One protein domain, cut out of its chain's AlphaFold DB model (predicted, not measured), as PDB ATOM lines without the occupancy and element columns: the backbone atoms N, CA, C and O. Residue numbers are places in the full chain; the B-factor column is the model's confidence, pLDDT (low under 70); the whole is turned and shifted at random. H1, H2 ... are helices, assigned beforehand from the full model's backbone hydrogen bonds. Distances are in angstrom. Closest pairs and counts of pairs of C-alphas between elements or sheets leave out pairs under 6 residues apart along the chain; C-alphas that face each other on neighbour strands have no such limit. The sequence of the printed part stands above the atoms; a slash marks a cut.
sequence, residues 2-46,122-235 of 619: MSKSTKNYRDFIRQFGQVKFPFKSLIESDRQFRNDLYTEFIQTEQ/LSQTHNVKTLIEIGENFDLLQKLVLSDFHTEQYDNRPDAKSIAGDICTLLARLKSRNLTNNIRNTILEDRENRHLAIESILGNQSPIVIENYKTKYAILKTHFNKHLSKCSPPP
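This is residues 2 to 46 and 122 to 235 of the 619 residues of an uncharacterized protein of Spirosoma montaniterrae (UniProt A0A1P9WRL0). What shape does the model make? H4 and H6 run side by side through the middle, H9 crosses them near one end with H5 and H8 packed on it, and H1, H2 and H3 gather toward the other end, where H2 packs on H7. How is it made up? The printed part has 159 residues with nine named helices, H1 to H9 in order, and no named strand: all helix. It is only just compact, close to loose, with a radius of gyration of the C-alphas of 18.0 A and spans of 60 by 42 by 24 A.

How does the printed part begin? H1, residues 4 to 18, touches H3, residues 31 to 43, with residues 8 to 12 alone; the closest C-alphas, Phe 12 and Tyr 38, are 6.6 A apart. H2, residues 24 to 29, touches H7, residues 177 to 188; the closest C-alphas, Leu 26 and Asn 182, are 7.6 A apart. What follows? H4, residues 126 to 147, touches H6, residues 158 to 171, opposite ways at a shallow tilt of 16 degrees; the closest C-alphas, Ile 134 and Ile 167, are 5.7 A apart. What does the last helix touch? H9, residues 207 to 228, touches among others H6, H5, residues 151 to 156, and H8, residues 195 to 202; the closest C-alphas are Ala 164 and Leu 228, 5.3 A, Tyr 154 and Leu 220, 5.9 A, and Glu 199 and Ile 210, 6.3 A. How are the backbones? Every O i to N i+4 pair is within hydrogen-bond range in H1, H2, H3, H6, H7 and H9; H4 has 16 of 18, H8 3 of 4, and H5 0 of 2, with 2 of 3 O i to N i+3 pairs.

Where are the anchors? H1 begins at C-alpha 4 (-40.219, -38.155, -71.873), and H9 ends at C-alpha 228 (-23.784, -27.376, -34.350). Which helices are longest? From first to last C-alpha H4 measures 31.3 A and H9 30.4 A.

Where is the cut? Residues 47 to 121 are not printed, and C-alphas 46 and 122 are 10.2 A apart. Are links long, or confidence low? Of the links printed whole none is long; pLDDT is under 70 at 15 residues, among them 192 to 196.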
ATOM      1  N   MET A   2     -46.635 -41.010 -73.800       53.44
ATOM      2  CA  MET A   2     -46.361 -39.929 -72.841       53.44
ATOM      3  C   MET A   2     -45.056 -39.216 -73.219       53.44
ATOM      4  O   MET A   2     -44.131 -39.862 -73.713       53.44
ATOM      5  N   SER A   3     -44.972 -37.902 -72.984       83.88
ATOM      6  CA  SER A   3     -43.717 -37.174 -73.194       83.88
ATOM      7  C   SER A   3     -42.631 -37.712 -72.250       83.88
ATOM      8  O   SER A   3     -42.924 -38.100 -71.114       83.88
ATOM      9  N   LYS A   4     -41.366 -37.724 -72.697       84.12
ATOM     10  CA  LYS A   4     -40.219 -38.155 -71.873       84.12
ATOM     11  C   LYS A   4     -40.145 -37.376 -70.551       84.12
ATOM     12  O   LYS A   4     -39.860 -37.965 -69.515       84.12
ATOM     13  N   SER A   5     -40.483 -36.083 -70.581       87.25
ATOM     14  CA  SER A   5     -40.544 -35.219 -69.392       87.25
ATOM     15  C   SER A   5     -41.614 -35.683 -68.397       87.25
ATOM     16  O   SER A   5     -41.331 -35.867 -67.216       87.25
ATOM     17  N   THR A   6     -42.826 -35.980 -68.880       88.12
ATOM     18  CA  THR A   6     -43.925 -36.472 -68.034       88.12
ATOM     19  C   THR A   6     -43.593 -37.823 -67.398       88.12
ATOM     20  O   THR A   6     -43.900 -38.029 -66.225       88.12
ATOM     21  N   LYS A   7     -42.941 -38.735 -68.142       90.69
ATOM     22  CA  LYS A   7     -42.476 -40.022 -67.598       90.69
ATOM     23  C   LYS A   7     -41.467 -39.799 -66.469       90.69
ATOM     24  O   LYS A   7     -41.677 -40.296 -65.368       90.69
ATOM     25  N   ASN A   8     -40.422 -39.013 -66.724       93.38
ATOM     26  CA  ASN A   8     -39.359 -38.755 -65.753       93.38
ATOM     27  C   ASN A   8     -39.894 -38.121 -64.465       93.38
ATOM     28  O   ASN A   8     -39.499 -38.524 -63.376       93.38
ATOM     29  N   TYR A   9     -40.819 -37.166 -64.567       94.56
ATOM     30  CA  TYR A   9     -41.412 -36.550 -63.382       94.56
ATOM     31  C   TYR A   9     -42.282 -37.533 -62.583       94.56
ATOM     32  O   TYR A   9     -42.231 -37.554 -61.356       94.56
ATOM     33  N   ARG A  10     -43.044 -38.404 -63.256       92.12
ATOM     34  CA  ARG A  10     -43.825 -39.453 -62.583       92.12
ATOM     35  C   ARG A  10     -42.923 -40.442 -61.842       92.12
ATOM     36  O   ARG A  10     -43.207 -40.785 -60.694       92.12
ATOM     37  N   ASP A  11     -41.837 -40.854 -62.487       94.31
ATOM     38  CA  ASP A  11     -40.824 -41.727 -61.900       94.31
ATOM     39  C   ASP A  11     -40.166 -41.068 -60.682       94.31
ATOM     40  O   ASP A  11     -40.013 -41.722 -59.651       94.31
ATOM     41  N   PHE A  12     -39.861 -39.769 -60.770       96.94
ATOM     42  CA  PHE A  12     -39.337 -38.977 -59.659       96.94
ATOM     43  C   PHE A  12     -40.289 -38.967 -58.463       96.94
ATOM     44  O   PHE A  12     -39.863 -39.295 -57.364       96.94
ATOM     45  N   ILE A  13     -41.572 -38.642 -58.655       95.44
ATOM     46  CA  ILE A  13     -42.554 -38.600 -57.555       95.44
ATOM     47  C   ILE A  13     -42.700 -39.972 -56.887       95.44
ATOM     48  O   ILE A  13     -42.762 -40.064 -55.660       95.44
ATOM     49  N   ARG A  14     -42.705 -41.048 -57.679       94.19
ATOM     50  CA  ARG A  14     -42.744 -42.418 -57.156       94.19
ATOM     51  C   ARG A  14     -41.498 -42.742 -56.327       94.19
ATOM     52  O   ARG A  14     -41.631 -43.146 -55.175       94.19
ATOM     53  N   GLN A  15     -40.307 -42.552 -56.896       95.50
ATOM     54  CA  GLN A  15     -39.027 -42.783 -56.217       95.50
ATOM     55  C   GLN A  15     -38.919 -41.928 -54.952       95.50
ATOM     56  O   GLN A  15     -38.534 -42.420 -53.896       95.50
ATOM     57  N   PHE A  16     -39.358 -40.670 -55.022       95.88
ATOM     58  CA  PHE A  16     -39.438 -39.779 -53.874       95.88
ATOM     59  C   PHE A  16     -40.302 -40.386 -52.773       95.88
ATOM     60  O   PHE A  16     -39.876 -40.390 -51.629       95.88
ATOM     61  N   GLY A  17     -41.457 -40.975 -53.093       92.12
ATOM     62  CA  GLY A  17     -42.298 -41.706 -52.140       92.12
ATOM     63  C   GLY A  17     -41.621 -42.931 -51.508       92.12
ATOM     64  O   GLY A  17     -41.781 -43.151 -50.308       92.12
ATOM     65  N   GLN A  18     -40.827 -43.678 -52.278       91.06
ATOM     66  CA  GLN A  18     -40.236 -44.961 -51.874       91.06
ATOM     67  C   GLN A  18     -38.925 -44.830 -51.086       91.06
ATOM     68  O   GLN A  18     -38.731 -45.541 -50.097       91.06
ATOM     69  N   VAL A  19     -38.023 -43.936 -51.501       94.38
ATOM     70  CA  VAL A  19     -36.711 -43.792 -50.857       94.38
ATOM     71  C   VAL A  19     -36.888 -43.205 -49.454       94.38
ATOM     72  O   VAL A  19     -37.598 -42.215 -49.242       94.38
ATOM     73  N   LYS A  20     -36.240 -43.844 -48.476       93.44
ATOM     74  CA  LYS A  20     -36.211 -43.408 -47.078       93.44
ATOM     75  C   LYS A  20     -34.969 -42.553 -46.838       93.44
ATOM     76  O   LYS A  20     -33.854 -43.047 -46.944       93.44
ATOM     77  N   PHE A  21     -35.179 -41.290 -46.500       94.06
ATOM     78  CA  PHE A  21     -34.151 -40.344 -46.066       94.06
ATOM     79  C   PHE A  21     -34.791 -39.354 -45.071       94.06
ATOM     80  O   PHE A  21     -36.019 -39.197 -45.084       94.06
ATOM     81  N   PRO A  22     -34.013 -38.729 -44.169       92.56
ATOM     82  CA  PRO A  22     -34.553 -37.821 -43.154       92.56
ATOM     83  C   PRO A  22     -35.060 -36.503 -43.758       92.56
ATOM     84  O   PRO A  22     -34.733 -36.166 -44.894       92.56
ATOM     85  N   PHE A  23     -35.846 -35.734 -42.996       93.00
ATOM     86  CA  PHE A  23     -36.326 -34.396 -43.378       93.00
ATOM     87  C   PHE A  23     -37.208 -34.331 -44.637       93.00
ATOM     88  O   PHE A  23     -37.368 -33.270 -45.245       93.00
ATOM     89  N   LYS A  24     -37.820 -35.452 -45.029       93.31
ATOM     90  CA  LYS A  24     -38.656 -35.548 -46.234       93.31
ATOM     91  C   LYS A  24     -39.803 -34.531 -46.260       93.31
ATOM     92  O   LYS A  24     -40.050 -33.937 -47.303       93.31
ATOM     93  N   SER A  25     -40.436 -34.262 -45.116       90.56
ATOM     94  CA  SER A  25     -41.518 -33.274 -44.993       90.56
ATOM     95  C   SER A  25     -41.058 -31.833 -45.254       90.56
ATOM     96  O   SER A  25     -41.778 -31.066 -45.890       90.56
ATOM     97  N   LEU A  26     -39.840 -31.460 -44.836       89.62
ATOM     98  CA  LEU A  26     -39.267 -30.145 -45.158       89.62
ATOM     99  C   LEU A  26     -39.038 -30.008 -46.662       89.62
ATOM    100  O   LEU A  26     -39.340 -28.975 -47.253       89.62
ATOM    101  N   ILE A  27     -38.552 -31.076 -47.291       90.69
ATOM    102  CA  ILE A  27     -38.306 -31.122 -48.733       90.69
ATOM    103  C   ILE A  27     -39.621 -31.090 -49.521       90.69
ATOM    104  O   ILE A  27     -39.698 -30.481 -50.586       90.69
ATOM    105  N   GLU A  28     -40.685 -31.691 -48.992       90.94
ATOM    106  CA  GLU A  28     -42.026 -31.538 -49.552       90.94
ATOM    107  C   GLU A  28     -42.511 -30.081 -49.463       90.94
ATOM    108  O   GLU A  28     -43.166 -29.600 -50.381       90.94
ATOM    109  N   SER A  29     -42.160 -29.326 -48.425       85.44
ATOM    110  CA  SER A  29     -42.538 -27.908 -48.357       85.44
ATOM    111  C   SER A  29     -41.685 -26.974 -49.235       85.44
ATOM    112  O   SER A  29     -42.166 -25.915 -49.630       85.44
ATOM    113  N   ASP A  30     -40.455 -27.360 -49.594       88.88
ATOM    114  CA  ASP A  30     -39.524 -26.530 -50.375       88.88
ATOM    115  C   ASP A  30     -39.588 -26.858 -51.883       88.88
ATOM    116  O   ASP A  30     -38.992 -27.824 -52.375       88.88
ATOM    117  N   ARG A  31     -40.319 -26.028 -52.644       88.69
ATOM    118  CA  ARG A  31     -40.475 -26.177 -54.105       88.69
ATOM    119  C   ARG A  31     -39.132 -26.116 -54.837       88.69
ATOM    120  O   ARG A  31     -38.922 -26.904 -55.760       88.69
ATOM    121  N   GLN A  32     -38.241 -25.205 -54.445       88.50
ATOM    122  CA  GLN A  32     -36.967 -25.006 -55.136       88.50
ATOM    123  C   GLN A  32     -36.080 -26.236 -54.982       88.50
ATOM    124  O   GLN A  32     -35.590 -26.775 -55.972       88.50
ATOM    125  N   PHE A  33     -35.938 -26.741 -53.761       90.31
ATOM    126  CA  PHE A  33     -35.114 -27.918 -53.537       90.31
ATOM    127  C   PHE A  33     -35.693 -29.170 -54.201       90.31
ATOM    128  O   PHE A  33     -34.945 -29.999 -54.719       90.31
ATOM    129  N   ARG A  34     -37.023 -29.311 -54.255       93.19
ATOM    130  CA  ARG A  34     -37.652 -30.398 -55.015       93.19
ATOM    131  C   ARG A  34     -37.280 -30.343 -56.500       93.19
ATOM    132  O   ARG A  34     -37.017 -31.387 -57.094       93.19
ATOM    133  N   ASN A  35     -37.218 -29.145 -57.083       92.12
ATOM    134  CA  ASN A  35     -36.780 -28.949 -58.467       92.12
ATOM    135  C   ASN A  35     -35.287 -29.263 -58.647       92.12
ATOM    136  O   ASN A  35     -34.916 -29.923 -59.620       92.12
ATOM    137  N   ASP A  36     -34.438 -28.848 -57.704       91.81
ATOM    138  CA  ASP A  36     -33.006 -29.169 -57.715       91.81
ATOM    139  C   ASP A  36     -32.791 -30.687 -57.644       91.81
ATOM    140  O   ASP A  36     -32.005 -31.257 -58.402       91.81
ATOM    141  N   LEU A  37     -33.548 -31.363 -56.778       95.50
ATOM    142  CA  LEU A  37     -33.488 -32.808 -56.610       95.50
ATOM    143  C   LEU A  37     -34.018 -33.555 -57.839       95.50
ATOM    144  O   LEU A  37     -33.428 -34.554 -58.246       95.50
ATOM    145  N   TYR A  38     -35.086 -33.062 -58.470       96.94
ATOM    146  CA  TYR A  38     -35.556 -33.589 -59.752       96.94
ATOM    147  C   TYR A  38     -34.499 -33.428 -60.854       96.94
ATOM    148  O   TYR A  38     -34.289 -34.338 -61.656       96.94
ATOM    149  N   THR A  39     -33.789 -32.298 -60.865       96.31
ATOM    150  CA  THR A  39     -32.700 -32.041 -61.817       96.31
ATOM    151  C   THR A  39     -31.535 -33.011 -61.607       96.31
ATOM    152  O   THR A  39     -31.024 -33.564 -62.577       96.31
ATOM    153  N   GLU A  40     -31.143 -33.284 -60.360       96.88
ATOM    154  CA  GLU A  40     -30.144 -34.322 -60.060       96.88
ATOM    155  C   GLU A  40     -30.641 -35.716 -60.442       96.88
ATOM    156  O   GLU A  40     -29.894 -36.507 -61.012       96.88
ATOM    157  N   PHE A  41     -31.913 -36.012 -60.173       97.75
ATOM    158  CA  PHE A  41     -32.531 -37.294 -60.486       97.75
ATOM    159  C   PHE A  41     -32.426 -37.624 -61.977       97.75
ATOM    160  O   PHE A  41     -31.906 -38.681 -62.325       97.75
ATOM    161  N   ILE A  42     -32.820 -36.708 -62.867       97.56
ATOM    162  CA  ILE A  42     -32.749 -36.944 -64.322       97.56
ATOM    163  C   ILE A  42     -31.314 -37.042 -64.867       97.56
ATOM    164  O   ILE A  42     -31.127 -37.489 -65.997       97.56
ATOM    165  N   GLN A  43     -30.309 -36.620 -64.090       97.25
ATOM    166  CA  GLN A  43     -28.888 -36.757 -64.431       97.25
ATOM    167  C   GLN A  43     -28.303 -38.110 -64.007       97.25
ATOM    168  O   GLN A  43     -27.220 -38.470 -64.466       97.25
ATOM    169  N   THR A  44     -28.987 -38.866 -63.142       97.56
ATOM    170  CA  THR A  44     -28.518 -40.196 -62.734       97.56
ATOM    171  C   THR A  44     -28.595 -41.194 -63.887       97.56
ATOM    172  O   THR A  44     -29.419 -41.066 -64.793       97.56
ATOM    173  N   GLU A  45     -27.740 -42.214 -63.859       96.88
ATOM    174  CA  GLU A  45     -27.828 -43.323 -64.806       96.88
ATOM    175  C   GLU A  45     -29.165 -44.057 -64.640       96.88
ATOM    176  O   GLU A  45     -29.597 -44.344 -63.521       96.88
ATOM    177  N   GLN A  46     -29.828 -44.355 -65.759       96.88
ATOM    178  CA  GLN A  46     -31.049 -45.149 -65.724       96.88
ATOM    179  C   GLN A  46     -30.710 -46.612 -65.458       96.88
ATOM    180  O   GLN A  46     -29.888 -47.202 -66.156       96.88
ATOM    181  N   LEU A 122     -33.218 -42.200 -57.515       96.94
ATOM    182  CA  LEU A 122     -33.177 -41.057 -56.608       96.94
ATOM    183  C   LEU A 122     -32.168 -41.252 -55.469       96.94
ATOM    184  O   LEU A 122     -31.541 -40.279 -55.044       96.94
ATOM    185  N   SER A 123     -31.945 -42.495 -55.027       96.31
ATOM    186  CA  SER A 123     -30.958 -42.815 -53.986       96.31
ATOM    187  C   SER A 123     -29.518 -42.517 -54.417       96.31
ATOM    188  O   SER A 123     -28.626 -42.385 -53.580       96.31
ATOM    189  N   GLN A 124     -29.277 -42.380 -55.727       97.06
ATOM    190  CA  GLN A 124     -27.955 -42.087 -56.269       97.06
ATOM    191  C   GLN A 124     -27.636 -40.597 -56.354       97.06
ATOM    192  O   GLN A 124     -26.468 -40.253 -56.551       97.06
ATOM    193  N   THR A 125     -28.638 -39.731 -56.184       97.06
ATOM    194  CA  THR A 125     -28.450 -38.276 -56.216       97.06
ATOM    195  C   THR A 125     -27.560 -37.806 -55.069       97.06
ATOM    196  O   THR A 125     -27.553 -38.383 -53.977       97.06
ATOM    197  N   HIS A 126     -26.782 -36.751 -55.315       96.31
ATOM    198  CA  HIS A 126     -25.819 -36.240 -54.343       96.31
ATOM    199  C   HIS A 126     -26.516 -35.746 -53.073       96.31
ATOM    200  O   HIS A 126     -26.095 -36.072 -51.960       96.31
ATOM    201  N   ASN A 127     -27.618 -35.013 -53.240       95.50
ATOM    202  CA  ASN A 127     -28.369 -34.482 -52.112       95.50
ATOM    203  C   ASN A 127     -28.993 -35.594 -51.256       95.50
ATOM    204  O   ASN A 127     -28.903 -35.526 -50.034       95.50
ATOM    205  N   VAL A 128     -29.575 -36.643 -51.853       96.38
ATOM    206  CA  VAL A 128     -30.181 -37.744 -51.074       96.38
ATOM    207  C   VAL A 128     -29.125 -38.551 -50.331       96.38
ATOM    208  O   VAL A 128     -29.335 -38.850 -49.160       96.38
ATOM    209  N   LYS A 129     -27.966 -38.832 -50.943       97.50
ATOM    210  CA  LYS A 129     -26.837 -39.466 -50.235       97.50
ATOM    211  C   LYS A 129     -26.391 -38.642 -49.034       97.50
ATOM    212  O   LYS A 129     -26.287 -39.172 -47.936       97.50
ATOM    213  N   THR A 130     -26.233 -37.335 -49.229       97.06
ATOM    214  CA  THR A 130     -25.863 -36.409 -48.151       97.06
ATOM    215  C   THR A 130     -26.900 -36.420 -47.022       97.06
ATOM    216  O   THR A 130     -26.535 -36.453 -45.852       97.06
ATOM    217  N   LEU A 131     -28.196 -36.443 -47.346       96.25
ATOM    218  CA  LEU A 131     -29.267 -36.528 -46.346       96.25
ATOM    219  C   LEU A 131     -29.260 -37.865 -45.596       96.25
ATOM    220  O   LEU A 131     -29.461 -37.871 -44.384       96.25
ATOM    221  N   ILE A 132     -29.011 -38.980 -46.285       96.12
ATOM    222  CA  ILE A 132     -28.867 -40.300 -45.656       96.12
ATOM    223  C   ILE A 132     -27.681 -40.292 -44.683       96.12
ATOM    224  O   ILE A 132     -27.870 -40.644 -43.523       96.12
ATOM    225  N   GLU A 133     -26.514 -39.788 -45.097       97.19
ATOM    226  CA  GLU A 133     -25.321 -39.661 -44.239       97.19
ATOM    227  C   GLU A 133     -25.589 -38.778 -43.006       97.19
ATOM    228  O   GLU A 133     -25.152 -39.094 -41.896       97.19
ATOM    229  N   ILE A 134     -26.348 -37.683 -43.158       95.56
ATOM    230  CA  ILE A 134     -26.786 -36.861 -42.017       95.56
ATOM    231  C   ILE A 134     -27.660 -37.697 -41.072       95.56
ATOM    232  O   ILE A 134     -27.455 -37.660 -39.859       95.56
ATOM    233  N   GLY A 135     -28.614 -38.461 -41.611       93.19
ATOM    234  CA  GLY A 135     -29.479 -39.354 -40.836       93.19
ATOM    235  C   GLY A 135     -28.698 -40.411 -40.053       93.19
ATOM    236  O   GLY A 135     -28.944 -40.591 -38.864       93.19
ATOM    237  N   GLU A 136     -27.706 -41.042 -40.680       94.19
ATOM    238  CA  GLU A 136     -26.828 -42.030 -40.042       94.19
ATOM    239  C   GLU A 136     -26.010 -41.421 -38.894       94.19
ATOM    240  O   GLU A 136     -25.889 -42.025 -37.827       94.19
ATOM    241  N   ASN A 137     -25.508 -40.192 -39.062       94.25
ATOM    242  CA  ASN A 137     -24.821 -39.456 -37.997       94.25
ATOM    243  C   ASN A 137     -25.746 -39.150 -36.805       94.25
ATOM    244  O   ASN A 137     -25.318 -39.223 -35.649       94.25
ATOM    245  N   PHE A 138     -27.030 -38.871 -37.052       87.94
ATOM    246  CA  PHE A 138     -28.021 -38.760 -35.975       87.94
ATOM    247  C   PHE A 138     -28.258 -40.078 -35.252       87.94
ATOM    248  O   PHE A 138     -28.322 -40.096 -34.022       87.94
ATOM    249  N   ASP A 139     -28.369 -41.175 -35.990       88.25
ATOM    250  CA  ASP A 139     -28.579 -42.491 -35.396       88.25
ATOM    251  C   ASP A 139     -27.364 -42.912 -34.550       88.25
ATOM    252  O   ASP A 139     -27.522 -43.548 -33.506       88.25
ATOM    253  N   LEU A 140     -26.145 -42.506 -34.933       90.44
ATOM    254  CA  LEU A 140     -24.948 -42.668 -34.101       90.44
ATOM    255  C   LEU A 140     -25.049 -41.870 -32.798       90.44
ATOM    256  O   LEU A 140     -24.801 -42.433 -31.732       90.44
ATOM    257  N   LEU A 141     -25.482 -40.605 -32.856       88.31
ATOM    258  CA  LEU A 141     -25.696 -39.785 -31.658       88.31
ATOM    259  C   LEU A 141     -26.680 -40.451 -30.682       88.31
ATOM    260  O   LEU A 141     -26.448 -40.455 -29.474       88.31
ATOM    261  N   GLN A 142     -27.755 -41.061 -31.193       86.75
ATOM    262  CA  GLN A 142     -28.713 -41.810 -30.373       86.75
ATOM    263  C   GLN A 142     -28.101 -43.078 -29.774       86.75
ATOM    264  O   GLN A 142     -28.280 -43.354 -28.587       86.75
ATOM    265  N   LYS A 143     -27.350 -43.846 -30.570       88.06
ATOM    266  CA  LYS A 143     -26.671 -45.060 -30.100       88.06
ATOM    267  C   LYS A 143     -25.664 -44.765 -28.991       88.06
ATOM    268  O   LYS A 143     -25.541 -45.584 -28.083       88.06
ATOM    269  N   LEU A 144     -25.010 -43.598 -29.001       87.62
ATOM    270  CA  LEU A 144     -24.100 -43.195 -27.922       87.62
ATOM    271  C   LEU A 144     -24.798 -43.189 -26.555       87.62
ATOM    272  O   LEU A 144     -24.234 -43.705 -25.592       87.62
ATOM    273  N   VAL A 145     -26.042 -42.702 -26.498       83.88
ATOM    274  CA  VAL A 145     -26.857 -42.670 -25.271       83.88
ATOM    275  C   VAL A 145     -27.181 -44.071 -24.749       83.88
ATOM    276  O   VAL A 145     -27.266 -44.267 -23.540       83.88
ATOM    277  N   LEU A 146     -27.351 -45.038 -25.651       83.44
ATOM    278  CA  LEU A 146     -27.641 -46.433 -25.306       83.44
ATOM    279  C   LEU A 146     -26.384 -47.211 -24.902       83.44
ATOM    280  O   LEU A 146     -26.469 -48.151 -24.118       83.44
ATOM    281  N   SER A 147     -25.229 -46.834 -25.453       82.38
ATOM    282  CA  SER A 147     -23.968 -47.553 -25.258       82.38
ATOM    283  C   SER A 147     -23.215 -47.193 -23.973       82.38
ATOM    284  O   SER A 147     -22.417 -48.006 -23.516       82.38
ATOM    285  N   ASP A 148     -23.452 -46.017 -23.376       75.00
ATOM    286  CA  ASP A 148     -22.715 -45.567 -22.187       75.00
ATOM    287  C   ASP A 148     -23.637 -45.144 -21.034       75.00
ATOM    288  O   ASP A 148     -24.595 -44.378 -21.183       75.00
ATOM    289  N   PHE A 149     -23.319 -45.643 -19.839       61.31
ATOM    290  CA  PHE A 149     -24.064 -45.369 -18.625       61.31
ATOM    291  C   PHE A 149     -23.668 -44.053 -17.938       61.31
ATOM    292  O   PHE A 149     -24.507 -43.524 -17.201       61.31
ATOM    293  N   HIS A 150     -22.481 -43.494 -18.191       76.19
ATOM    294  CA  HIS A 150     -21.939 -42.370 -17.419       76.19
ATOM    295  C   HIS A 150     -22.227 -40.998 -18.052       76.19
ATOM    296  O   HIS A 150     -21.470 -40.487 -18.874       76.19
ATOM    297  N   THR A 151     -23.313 -40.354 -17.610       65.88
ATOM    298  CA  THR A 151     -23.731 -39.011 -18.065       65.88
ATOM    299  C   THR A 151     -22.731 -37.904 -17.752       65.88
ATOM    300  O   THR A 151     -22.666 -36.914 -18.472       65.88
ATOM    301  N   GLU A 152     -21.943 -38.075 -16.690       69.88
ATOM    302  CA  GLU A 152     -20.976 -37.088 -16.191       69.88
ATOM    303  C   GLU A 152     -19.841 -36.797 -17.189       69.88
ATOM    304  O   GLU A 152     -19.164 -35.779 -17.081       69.88
ATOM    305  N   GLN A 153     -19.640 -37.661 -18.188       70.06
ATOM    306  CA  GLN A 153     -18.600 -37.492 -19.204       70.06
ATOM    307  C   GLN A 153     -19.089 -36.767 -20.468       70.06
ATOM    308  O   GLN A 153     -18.278 -36.470 -21.348       70.06
ATOM    309  N   TYR A 154     -20.387 -36.457 -20.586       68.62
ATOM    310  CA  TYR A 154     -20.937 -35.847 -21.803       68.62
ATOM    311  C   TYR A 154     -20.439 -34.422 -22.066       68.62
ATOM    312  O   TYR A 154     -20.263 -34.063 -23.231       68.62
ATOM    313  N   ASP A 155     -20.091 -33.665 -21.025       60.84
ATOM    314  CA  ASP A 155     -19.596 -32.289 -21.153       60.84
ATOM    315  C   ASP A 155     -18.290 -32.170 -21.958       60.84
ATOM    316  O   ASP A 155     -18.052 -31.142 -22.598       60.84
ATOM    317  N   ASN A 156     -17.473 -33.231 -21.974       69.88
ATOM    318  CA  ASN A 156     -16.149 -33.264 -22.603       69.88
ATOM    319  C   ASN A 156     -16.007 -34.345 -23.686       69.88
ATOM    320  O   ASN A 156     -14.891 -34.651 -24.109       69.88
ATOM    321  N   ARG A 157     -17.113 -34.942 -24.147       72.12
ATOM    322  CA  ARG A 157     -17.055 -36.047 -25.109       72.12
ATOM    323  C   ARG A 157     -16.619 -35.572 -26.502       72.12
ATOM    324  O   ARG A 157     -17.338 -34.789 -27.132       72.12
ATOM    325  N   PRO A 158     -15.492 -36.080 -27.036       83.25
ATOM    326  CA  PRO A 158     -15.053 -35.759 -28.391       83.25
ATOM    327  C   PRO A 158     -16.052 -36.250 -29.450       83.25
ATOM    328  O   PRO A 158     -16.178 -35.611 -30.490       83.25
ATOM    329  N   ASP A 159     -16.819 -37.305 -29.158       86.50
ATOM    330  CA  ASP A 159     -17.751 -37.930 -30.104       86.50
ATOM    331  C   ASP A 159     -18.895 -36.992 -30.514       86.50
ATOM    332  O   ASP A 159     -19.141 -36.800 -31.699       86.50
ATOM    333  N   ALA A 160     -19.570 -36.339 -29.555       87.25
ATOM    334  CA  ALA A 160     -20.685 -35.429 -29.849       87.25
ATOM    335  C   ALA A 160     -20.229 -34.220 -30.676       87.25
ATOM    336  O   ALA A 160     -20.931 -33.763 -31.580       87.25
ATOM    337  N   LYS A 161     -19.025 -33.720 -30.375       90.00
ATOM    338  CA  LYS A 161     -18.366 -32.665 -31.144       90.00
ATOM    339  C   LYS A 161     -17.993 -33.148 -32.548       90.00
ATOM    340  O   LYS A 161     -18.185 -32.385 -33.492       90.00
ATOM    341  N   SER A 162     -17.479 -34.373 -32.681       92.38
ATOM    342  CA  SER A 162     -17.143 -34.987 -33.970       92.38
ATOM    343  C   SER A 162     -18.384 -35.112 -34.843       92.38
ATOM    344  O   SER A 162     -18.419 -34.520 -35.914       92.38
ATOM    345  N   ILE A 163     -19.448 -35.739 -34.329       93.75
ATOM    346  CA  ILE A 163     -20.717 -35.930 -35.047       93.75
ATOM    347  C   ILE A 163     -21.324 -34.582 -35.458       93.75
ATOM    348  O   ILE A 163     -21.807 -34.427 -36.579       93.75
ATOM    349  N   ALA A 164     -21.289 -33.573 -34.578       93.44
ATOM    350  CA  ALA A 164     -21.726 -32.225 -34.937       93.44
ATOM    351  C   ALA A 164     -20.891 -31.643 -36.087       93.44
ATOM    352  O   ALA A 164     -21.460 -31.088 -37.023       93.44
ATOM    353  N   GLY A 165     -19.563 -31.793 -36.046       94.38
ATOM    354  CA  GLY A 165     -18.660 -31.362 -37.115       94.38
ATOM    355  C   GLY A 165     -18.905 -32.079 -38.446       94.38
ATOM    356  O   GLY A 165     -18.924 -31.430 -39.496       94.38
ATOM    357  N   ASP A 166     -19.167 -33.384 -38.402       95.69
ATOM    358  CA  ASP A 166     -19.495 -34.196 -39.574       95.69
ATOM    359  C   ASP A 166     -20.812 -33.722 -40.197       95.69
ATOM    360  O   ASP A 166     -20.854 -33.399 -41.385       95.69
ATOM    361  N   ILE A 167     -21.860 -33.533 -39.388       95.44
ATOM    362  CA  ILE A 167     -23.140 -32.979 -39.854       95.44
ATOM    363  C   ILE A 167     -22.964 -31.577 -40.437       95.44
ATOM    364  O   ILE A 167     -23.553 -31.282 -41.474       95.44
ATOM    365  N   CYS A 168     -22.144 -30.711 -39.839       94.62
ATOM    366  CA  CYS A 168     -21.866 -29.393 -40.415       94.62
ATOM    367  C   CYS A 168     -21.198 -29.487 -41.788       94.62
ATOM    368  O   CYS A 168     -21.556 -28.747 -42.704       94.62
ATOM    369  N   THR A 169     -20.254 -30.415 -41.936       95.38
ATOM    370  CA  THR A 169     -19.568 -30.670 -43.206       95.38
ATOM    371  C   THR A 169     -20.543 -31.189 -44.258       95.38
ATOM    372  O   THR A 169     -20.495 -30.746 -45.401       95.38
ATOM    373  N   LEU A 170     -21.461 -32.081 -43.879       96.00
ATOM    374  CA  LEU A 170     -22.499 -32.614 -44.764       96.00
ATOM    375  C   LEU A 170     -23.528 -31.552 -45.157       96.00
ATOM    376  O   LEU A 170     -23.853 -31.414 -46.331       96.00
ATOM    377  N   LEU A 171     -23.987 -30.744 -44.204       94.81
ATOM    378  CA  LEU A 171     -24.890 -29.621 -44.453       94.81
ATOM    379  C   LEU A 171     -24.292 -28.624 -45.454       94.81
ATOM    380  O   LEU A 171     -25.000 -28.145 -46.331       94.81
ATOM    381  N   ALA A 172     -22.985 -28.365 -45.381       93.69
ATOM    382  CA  ALA A 172     -22.289 -27.500 -46.330       93.69
ATOM    383  C   ALA A 172     -22.204 -28.069 -47.763       93.69
ATOM    384  O   ALA A 172     -21.920 -27.311 -48.689       93.69
ATOM    385  N   ARG A 173     -22.441 -29.376 -47.962       94.44
ATOM    386  CA  ARG A 173     -22.487 -30.009 -49.296       94.44
ATOM    387  C   ARG A 173     -23.836 -29.816 -49.995       94.44
ATOM    388  O   ARG A 173     -23.906 -29.946 -51.215       94.44
ATOM    389  N   LEU A 174     -24.900 -29.498 -49.254       93.56
ATOM    390  CA  LEU A 174     -26.219 -29.262 -49.837       93.56
ATOM    391  C   LEU A 174     -26.226 -27.957 -50.642       93.56
ATOM    392  O   LEU A 174     -25.779 -26.912 -50.173       93.56
ATOM    393  N   LYS A 175     -26.791 -27.999 -51.854       88.44
ATOM    394  CA  LYS A 175     -26.837 -26.833 -52.757       88.44
ATOM    395  C   LYS A 175     -27.729 -25.696 -52.240       88.44
ATOM    396  O   LYS A 175     -27.404 -24.527 -52.427       88.44
ATOM    397  N   SER A 176     -28.855 -26.025 -51.600       88.25
ATOM    398  CA  SER A 176     -29.826 -25.032 -51.117       88.25
ATOM    399  C   SER A 176     -29.465 -24.532 -49.719       88.25
ATOM    400  O   SER A 176     -29.540 -25.267 -48.729       88.25
ATOM    401  N   ARG A 177     -29.127 -23.240 -49.615       87.38
ATOM    402  CA  ARG A 177     -28.833 -22.581 -48.333       87.38
ATOM    403  C   ARG A 177     -30.055 -22.523 -47.414       87.38
ATOM    404  O   ARG A 177     -29.920 -22.737 -46.212       87.38
ATOM    405  N   ASN A 178     -31.237 -22.264 -47.975       87.06
ATOM    406  CA  ASN A 178     -32.483 -22.218 -47.208       87.06
ATOM    407  C   ASN A 178     -32.798 -23.587 -46.610       87.06
ATOM    408  O   ASN A 178     -33.017 -23.682 -45.404       87.06
ATOM    409  N   LEU A 179     -32.702 -24.657 -47.407       88.25
ATOM    410  CA  LEU A 179     -32.883 -26.008 -46.889       88.25
ATOM    411  C   LEU A 179     -31.830 -26.349 -45.831       88.25
ATOM    412  O   LEU A 179     -32.173 -26.900 -44.793       88.25
ATOM    413  N   THR A 180     -30.566 -25.993 -46.066       93.06
ATOM    414  CA  THR A 180     -29.478 -26.217 -45.103       93.06
ATOM    415  C   THR A 180     -29.812 -25.604 -43.743       93.06
ATOM    416  O   THR A 180     -29.703 -26.271 -42.712       93.06
ATOM    417  N   ASN A 181     -30.284 -24.354 -43.734       91.44
ATOM    418  CA  ASN A 181     -30.720 -23.675 -42.517       91.44
ATOM    419  C   ASN A 181     -31.964 -24.333 -41.906       91.44
ATOM    420  O   ASN A 181     -32.011 -24.522 -40.694       91.44
ATOM    421  N   ASN A 182     -32.942 -24.732 -42.720       90.50
ATOM    422  CA  ASN A 182     -34.167 -25.376 -42.245       90.50
ATOM    423  C   ASN A 182     -33.892 -26.745 -41.615       90.50
ATOM    424  O   ASN A 182     -34.413 -27.035 -40.538       90.50
ATOM    425  N   ILE A 183     -33.041 -27.568 -42.232       92.75
ATOM    426  CA  ILE A 183     -32.607 -28.858 -41.683       92.75
ATOM    427  C   ILE A 183     -31.844 -28.624 -40.384       92.75
ATOM    428  O   ILE A 183     -32.150 -29.241 -39.368       92.75
ATOM    429  N   ARG A 184     -30.894 -27.685 -40.381       93.50
ATOM    430  CA  ARG A 184     -30.138 -27.327 -39.179       93.50
ATOM    431  C   ARG A 184     -31.049 -26.886 -38.033       93.50
ATOM    432  O   ARG A 184     -30.876 -27.361 -36.917       93.50
ATOM    433  N   ASN A 185     -32.012 -26.007 -38.288       91.94
ATOM    434  CA  ASN A 185     -32.943 -25.534 -37.264       91.94
ATOM    435  C   ASN A 185     -33.852 -26.670 -36.783       91.94
ATOM    436  O   ASN A 185     -33.996 -26.867 -35.583       91.94
ATOM    437  N   THR A 186     -34.360 -27.498 -37.698       90.81
ATOM    438  CA  THR A 186     -35.142 -28.705 -37.368       90.81
ATOM    439  C   THR A 186     -34.371 -29.651 -36.451       90.81
ATOM    440  O   THR A 186     -34.929 -30.185 -35.494       90.81
ATOM    441  N   ILE A 187     -33.075 -29.822 -36.709       91.06
ATOM    442  CA  ILE A 187     -32.167 -30.590 -35.864       91.06
ATOM    443  C   ILE A 187     -32.005 -29.943 -34.486       91.06
ATOM    444  O   ILE A 187     -32.052 -30.654 -33.480       91.06
ATOM    445  N   LEU A 188     -31.734 -28.635 -34.433       90.19
ATOM    446  CA  LEU A 188     -31.474 -27.909 -33.186       90.19
ATOM    447  C   LEU A 188     -32.703 -27.929 -32.273       90.19
ATOM    448  O   LEU A 188     -32.563 -28.117 -31.067       90.19
ATOM    449  N   GLU A 189     -33.885 -27.800 -32.867       88.25
ATOM    450  CA  GLU A 189     -35.181 -27.781 -32.191       88.25
ATOM    451  C   GLU A 189     -35.757 -29.185 -31.919       88.25
ATOM    452  O   GLU A 189     -36.817 -29.298 -31.314       88.25
ATOM    453  N   ASP A 190     -35.084 -30.254 -32.364       82.69
ATOM    454  CA  ASP A 190     -35.527 -31.657 -32.236       82.69
ATOM    455  C   ASP A 190     -36.937 -31.930 -32.811       82.69
ATOM    456  O   ASP A 190     -37.627 -32.857 -32.387       82.69
ATOM    457  N   ARG A 191     -37.370 -31.162 -33.825       73.19
ATOM    458  CA  ARG A 191     -38.732 -31.235 -34.406       73.19
ATOM    459  C   ARG A 191     -39.087 -32.580 -35.045       73.19
ATOM    460  O   ARG A 191     -40.262 -32.862 -35.250       73.19
ATOM    461  N   GLU A 192     -38.103 -33.424 -35.351       66.81
ATOM    462  CA  GLU A 192     -38.359 -34.802 -35.798       66.81
ATOM    463  C   GLU A 192     -38.805 -35.737 -34.651       66.81
ATOM    464  O   GLU A 192     -38.986 -36.931 -34.876       66.81
ATOM    465  N   ASN A 193     -38.999 -35.213 -33.429       64.44
ATOM    466  CA  ASN A 193     -39.445 -35.946 -32.238       64.44
ATOM    467  C   ASN A 193     -38.610 -37.202 -31.970       64.44
ATOM    468  O   ASN A 193     -39.112 -38.249 -31.565       64.44
ATOM    469  N   ARG A 194     -37.303 -37.120 -32.219       65.88
ATOM    470  CA  ARG A 194     -36.431 -38.295 -32.224       65.88
ATOM    471  C   ARG A 194     -36.167 -38.876 -30.835       65.88
ATOM    472  O   ARG A 194     -35.768 -40.033 -30.741       65.88
ATOM    473  N   HIS A 195     -36.481 -38.150 -29.765       66.81
ATOM    474  CA  HIS A 195     -36.579 -38.725 -28.422       66.81
ATOM    475  C   HIS A 195     -37.624 -39.862 -28.335       66.81
ATOM    476  O   HIS A 195     -37.440 -40.783 -27.542       66.81
ATOM    477  N   LEU A 196     -38.662 -39.873 -29.186       61.97
ATOM    478  CA  LEU A 196     -39.629 -40.981 -29.285       61.97
ATOM    479  C   LEU A 196     -38.991 -42.265 -29.839       61.97
ATOM    480  O   LEU A 196     -39.412 -43.370 -29.498       61.97
ATOM    481  N   ALA A 197     -37.934 -42.151 -30.652       71.38
ATOM    482  CA  ALA A 197     -37.198 -43.319 -31.135       71.38
ATOM    483  C   ALA A 197     -36.481 -44.046 -29.985       71.38
ATOM    484  O   ALA A 197     -36.397 -45.271 -29.997       71.38
ATOM    485  N   ILE A 198     -36.037 -43.318 -28.952       74.25
ATOM    486  CA  ILE A 198     -35.436 -43.911 -27.749       74.25
ATOM    487  C   ILE A 198     -36.474 -44.753 -26.997       74.25
ATOM    488  O   ILE A 198     -36.166 -45.875 -26.606       74.25
ATOM    489  N   GLU A 199     -37.713 -44.271 -26.857       77.69
ATOM    490  CA  GLU A 199     -38.802 -45.060 -26.258       77.69
ATOM    491  C   GLU A 199     -39.063 -46.345 -27.052       77.69
ATOM    492  O   GLU A 199     -39.155 -47.427 -26.473       77.69
ATOM    493  N   SER A 200     -39.098 -46.246 -28.387       77.94
ATOM    494  CA  SER A 200     -39.282 -47.408 -29.260       77.94
ATOM    495  C   SER A 200     -38.143 -48.425 -29.149       77.94
ATOM    496  O   SER A 200     -38.404 -49.622 -29.259       77.94
ATOM    497  N   ILE A 201     -36.894 -47.979 -28.965       81.31
ATOM    498  CA  ILE A 201     -35.733 -48.871 -28.817       81.31
ATOM    499  C   ILE A 201     -35.738 -49.547 -27.442       81.31
ATOM    500  O   ILE A 201     -35.402 -50.726 -27.330       81.31
ATOM    501  N   LEU A 202     -36.133 -48.820 -26.395       82.00
ATOM    502  CA  LEU A 202     -36.189 -49.353 -25.036       82.00
ATOM    503  C   LEU A 202     -37.388 -50.289 -24.825       82.00
ATOM    504  O   LEU A 202     -37.316 -51.179 -23.981       82.00
ATOM    505  N   GLY A 203     -38.466 -50.161 -25.602       83.12
ATOM    506  CA  GLY A 203     -39.614 -51.069 -25.543       83.12
ATOM    507  C   GLY A 203     -40.309 -51.052 -24.174       83.12
ATOM    508  O   GLY A 203     -40.605 -49.993 -23.634       83.12
ATOM    509  N   ASN A 204     -40.554 -52.231 -23.583       82.75
ATOM    510  CA  ASN A 204     -41.308 -52.395 -22.324       82.75
ATOM    511  C   ASN A 204     -40.481 -52.139 -21.045       82.75
ATOM    512  O   ASN A 204     -40.765 -52.723 -19.996       82.75
ATOM    513  N   GLN A 205     -39.421 -51.333 -21.119       88.25
ATOM    514  CA  GLN A 205     -38.654 -50.956 -19.928       88.25
ATOM    515  C   GLN A 205     -39.511 -50.114 -18.976       88.25
ATOM    516  O   GLN A 205     -40.526 -49.535 -19.366       88.25
ATOM    517  N   SER A 206     -39.121 -50.057 -17.701       89.94
ATOM    518  CA  SER A 206     -39.878 -49.264 -16.731       89.94
ATOM    519  C   SER A 206     -39.858 -47.775 -17.118       89.94
ATOM    520  O   SER A 206     -38.849 -47.298 -17.650       89.94
ATOM    521  N   PRO A 207     -40.921 -47.006 -16.809       88.56
ATOM    522  CA  PRO A 207     -40.959 -45.569 -17.094       88.56
ATOM    523  C   PRO A 207     -39.748 -44.807 -16.538       88.56
ATOM    524  O   PRO A 207     -39.261 -43.876 -17.166       88.56
ATOM    525  N   ILE A 208     -39.208 -45.254 -15.399       89.38
ATOM    526  CA  ILE A 208     -38.012 -44.679 -14.766       89.38
ATOM    527  C   ILE A 208     -36.768 -44.866 -15.648       89.38
ATOM    528  O   ILE A 208     -35.961 -43.950 -15.783       89.38
ATOM    529  N   VAL A 209     -36.603 -46.043 -16.259       86.56
ATOM    530  CA  VAL A 209     -35.479 -46.317 -17.169       86.56
ATOM    531  C   VAL A 209     -35.602 -45.466 -18.430       86.56
ATOM    532  O   VAL A 209     -34.615 -44.866 -18.851       86.56
ATOM    533  N   ILE A 210     -36.808 -45.364 -18.995       86.44
ATOM    534  CA  ILE A 210     -37.080 -44.525 -20.171       86.44
ATOM    535  C   ILE A 210     -36.749 -43.056 -19.874       86.44
ATOM    536  O   ILE A 210     -36.024 -42.424 -20.643       86.44
ATOM    537  N   GLU A 211     -37.206 -42.531 -18.736       87.06
ATOM    538  CA  GLU A 211     -36.964 -41.141 -18.338       87.06
ATOM    539  C   GLU A 211     -35.477 -40.849 -18.088       87.06
ATOM    540  O   GLU A 211     -34.966 -39.787 -18.456       87.06
ATOM    541  N   ASN A 212     -34.742 -41.825 -17.543       87.31
ATOM    542  CA  ASN A 212     -33.294 -41.728 -17.404       87.31
ATOM    543  C   ASN A 212     -32.631 -41.554 -18.781       87.31
ATOM    544  O   ASN A 212     -31.927 -40.569 -18.995       87.31
ATOM    545  N   TYR A 213     -32.915 -42.431 -19.751       86.94
ATOM    546  CA  TYR A 213     -32.350 -42.318 -21.104       86.94
ATOM    547  C   TYR A 213     -32.749 -41.026 -21.829       86.94
ATOM    548  O   TYR A 213     -31.909 -40.443 -22.519       86.94
ATOM    549  N   LYS A 214     -33.977 -40.528 -21.637       86.12
ATOM    550  CA  LYS A 214     -34.385 -39.206 -22.142       86.12
ATOM    551  C   LYS A 214     -33.525 -38.088 -21.565       86.12
ATOM    552  O   LYS A 214     -33.031 -37.253 -22.319       86.12
ATOM    553  N   THR A 215     -33.288 -38.113 -20.255       87.00
ATOM    554  CA  THR A 215     -32.416 -37.145 -19.576       87.00
ATOM    555  C   THR A 215     -30.991 -37.212 -20.132       87.00
ATOM    556  O   THR A 215     -30.408 -36.181 -20.466       87.00
ATOM    557  N   LYS A 216     -30.444 -38.422 -20.327       86.88
ATOM    558  CA  LYS A 216     -29.112 -38.614 -20.932       86.88
ATOM    559  C   LYS A 216     -29.031 -38.030 -22.341       86.88
ATOM    560  O   LYS A 216     -28.068 -37.336 -22.663       86.88
ATOM    561  N   TYR A 217     -30.041 -38.295 -23.170       88.06
ATOM    562  CA  TYR A 217     -30.115 -37.748 -24.520       88.06
ATOM    563  C   TYR A 217     -30.231 -36.228 -24.507       88.06
ATOM    564  O   TYR A 217     -29.515 -35.581 -25.260       88.06
ATOM    565  N   ALA A 218     -31.050 -35.643 -23.629       87.75
ATOM    566  CA  ALA A 218     -31.184 -34.193 -23.513       87.75
ATOM    567  C   ALA A 218     -29.844 -33.511 -23.176       87.75
ATOM    568  O   ALA A 218     -29.498 -32.494 -23.785       87.75
ATOM    569  N   ILE A 219     -29.049 -34.104 -22.273       87.06
ATOM    570  CA  ILE A 219     -27.695 -33.625 -21.951       87.06
ATOM    571  C   ILE A 219     -26.807 -33.711 -23.195       87.06
ATOM    572  O   ILE A 219     -26.327 -32.684 -23.677       87.06
ATOM    573  N   LEU A 220     -26.654 -34.900 -23.789       86.94
ATOM    574  CA  LEU A 220     -25.823 -35.102 -24.983       86.94
ATOM    575  C   LEU A 220     -26.221 -34.160 -26.135       86.94
ATOM    576  O   LEU A 220     -25.367 -33.537 -26.772       86.94
ATOM    577  N   LYS A 221     -27.528 -34.015 -26.369       89.69
ATOM    578  CA  LYS A 221     -28.121 -33.141 -27.382       89.69
ATOM    579  C   LYS A 221     -27.792 -31.674 -27.128       89.69
ATOM    580  O   LYS A 221     -27.517 -30.956 -28.083       89.69
ATOM    581  N   THR A 222     -27.751 -31.231 -25.873       89.44
ATOM    582  CA  THR A 222     -27.345 -29.866 -25.511       89.44
ATOM    583  C   THR A 222     -25.906 -29.579 -25.955       89.44
ATOM    584  O   THR A 222     -25.651 -28.550 -26.589       89.44
ATOM    585  N   HIS A 223     -24.966 -30.502 -25.724       88.00
ATOM    586  CA  HIS A 223     -23.578 -30.349 -26.188       88.00
ATOM    587  C   HIS A 223     -23.471 -30.404 -27.708       88.00
ATOM    588  O   HIS A 223     -22.834 -29.539 -28.316       88.00
ATOM    589  N   PHE A 224     -24.135 -31.377 -28.330       91.19
ATOM    590  CA  PHE A 224     -24.230 -31.479 -29.783       91.19
ATOM    591  C   PHE A 224     -24.748 -30.167 -30.404       91.19
ATOM    592  O   PHE A 224     -24.102 -29.597 -31.284       91.19
ATOM    593  N   ASN A 225     -25.851 -29.621 -29.881       92.12
ATOM    594  CA  ASN A 225     -26.457 -28.372 -30.340       92.12
ATOM    595  C   ASN A 225     -25.520 -27.173 -30.144       92.12
ATOM    596  O   ASN A 225     -25.434 -26.323 -31.027       92.12
ATOM    597  N   LYS A 226     -24.773 -27.109 -29.032       91.12
ATOM    598  CA  LYS A 226     -23.751 -26.074 -28.789       91.12
ATOM    599  C   LYS A 226     -22.628 -26.098 -29.831       91.12
ATOM    600  O   LYS A 226     -22.051 -25.052 -30.125       91.12
ATOM    601  N   HIS A 227     -22.279 -27.267 -30.362       90.81
ATOM    602  CA  HIS A 227     -21.286 -27.389 -31.429       90.81
ATOM    603  C   HIS A 227     -21.889 -27.085 -32.802       90.81
ATOM    604  O   HIS A 227     -21.325 -26.282 -33.545       90.81
ATOM    605  N   LEU A 228     -23.068 -27.628 -33.101       92.38
ATOM    606  CA  LEU A 228     -23.784 -27.376 -34.350       92.38
ATOM    607  C   LEU A 228     -24.180 -25.896 -34.514       92.38
ATOM    608  O   LEU A 228     -24.167 -25.361 -35.624       92.38
ATOM    609  N   SER A 229     -24.496 -25.183 -33.428       91.81
ATOM    610  CA  SER A 229     -24.814 -23.745 -33.453       91.81
ATOM    611  C   SER A 229     -23.606 -22.868 -33.816       91.81
ATOM    612  O   SER A 229     -23.773 -21.799 -34.402       91.81
ATOM    613  N   LYS A 230     -22.382 -23.345 -33.563       90.38
ATOM    614  CA  LYS A 230     -21.136 -22.652 -33.929       90.38
ATOM    615  C   LYS A 230     -20.733 -22.841 -35.385       90.38
ATOM    616  O   LYS A 230     -19.883 -22.101 -35.869       90.38
ATOM    617  N   CYS A 231     -21.326 -23.803 -36.085       85.44
ATOM    618  CA  CYS A 231     -21.111 -23.948 -37.513       85.44
ATOM    619  C   CYS A 231     -21.784 -22.786 -38.240       85.44
ATOM    620  O   CYS A 231     -22.994 -22.782 -38.477       85.44
ATOM    621  N   SER A 232     -21.014 -21.752 -38.556       71.38
ATOM    622  CA  SER A 232     -21.457 -20.733 -39.498       71.38
ATOM    623  C   SER A 232     -21.751 -21.421 -40.834       71.38
ATOM    624  O   SER A 232     -20.969 -22.283 -41.242       71.38
ATOM    625  N   PRO A 233     -22.860 -21.087 -41.521       63.50
ATOM    626  CA  PRO A 233     -23.018 -21.522 -42.902       63.50
ATOM    627  C   PRO A 233     -21.769 -21.075 -43.675       63.50
ATOM    628  O   PRO A 233     -21.260 -19.983 -43.383       63.50
ATOM    629  N   PRO A 234     -21.238 -21.898 -44.597       55.53
ATOM    630  CA  PRO A 234     -20.055 -21.520 -45.352       55.53
ATOM    631  C   PRO A 234     -20.280 -20.128 -45.962       55.53
ATOM    632  O   PRO A 234     -21.392 -19.842 -46.428       55.53
ATOM    633  N   PRO A 235     -19.277 -19.229 -45.914       55.19
ATOM    634  CA  PRO A 235     -19.378 -17.961 -46.622       55.19
ATOM    635  C   PRO A 235     -19.703 -18.280 -48.082       55.19
ATOM    636  O   PRO A 235     -19.127 -19.222 -48.634       55.19
TER     637      PRO A 235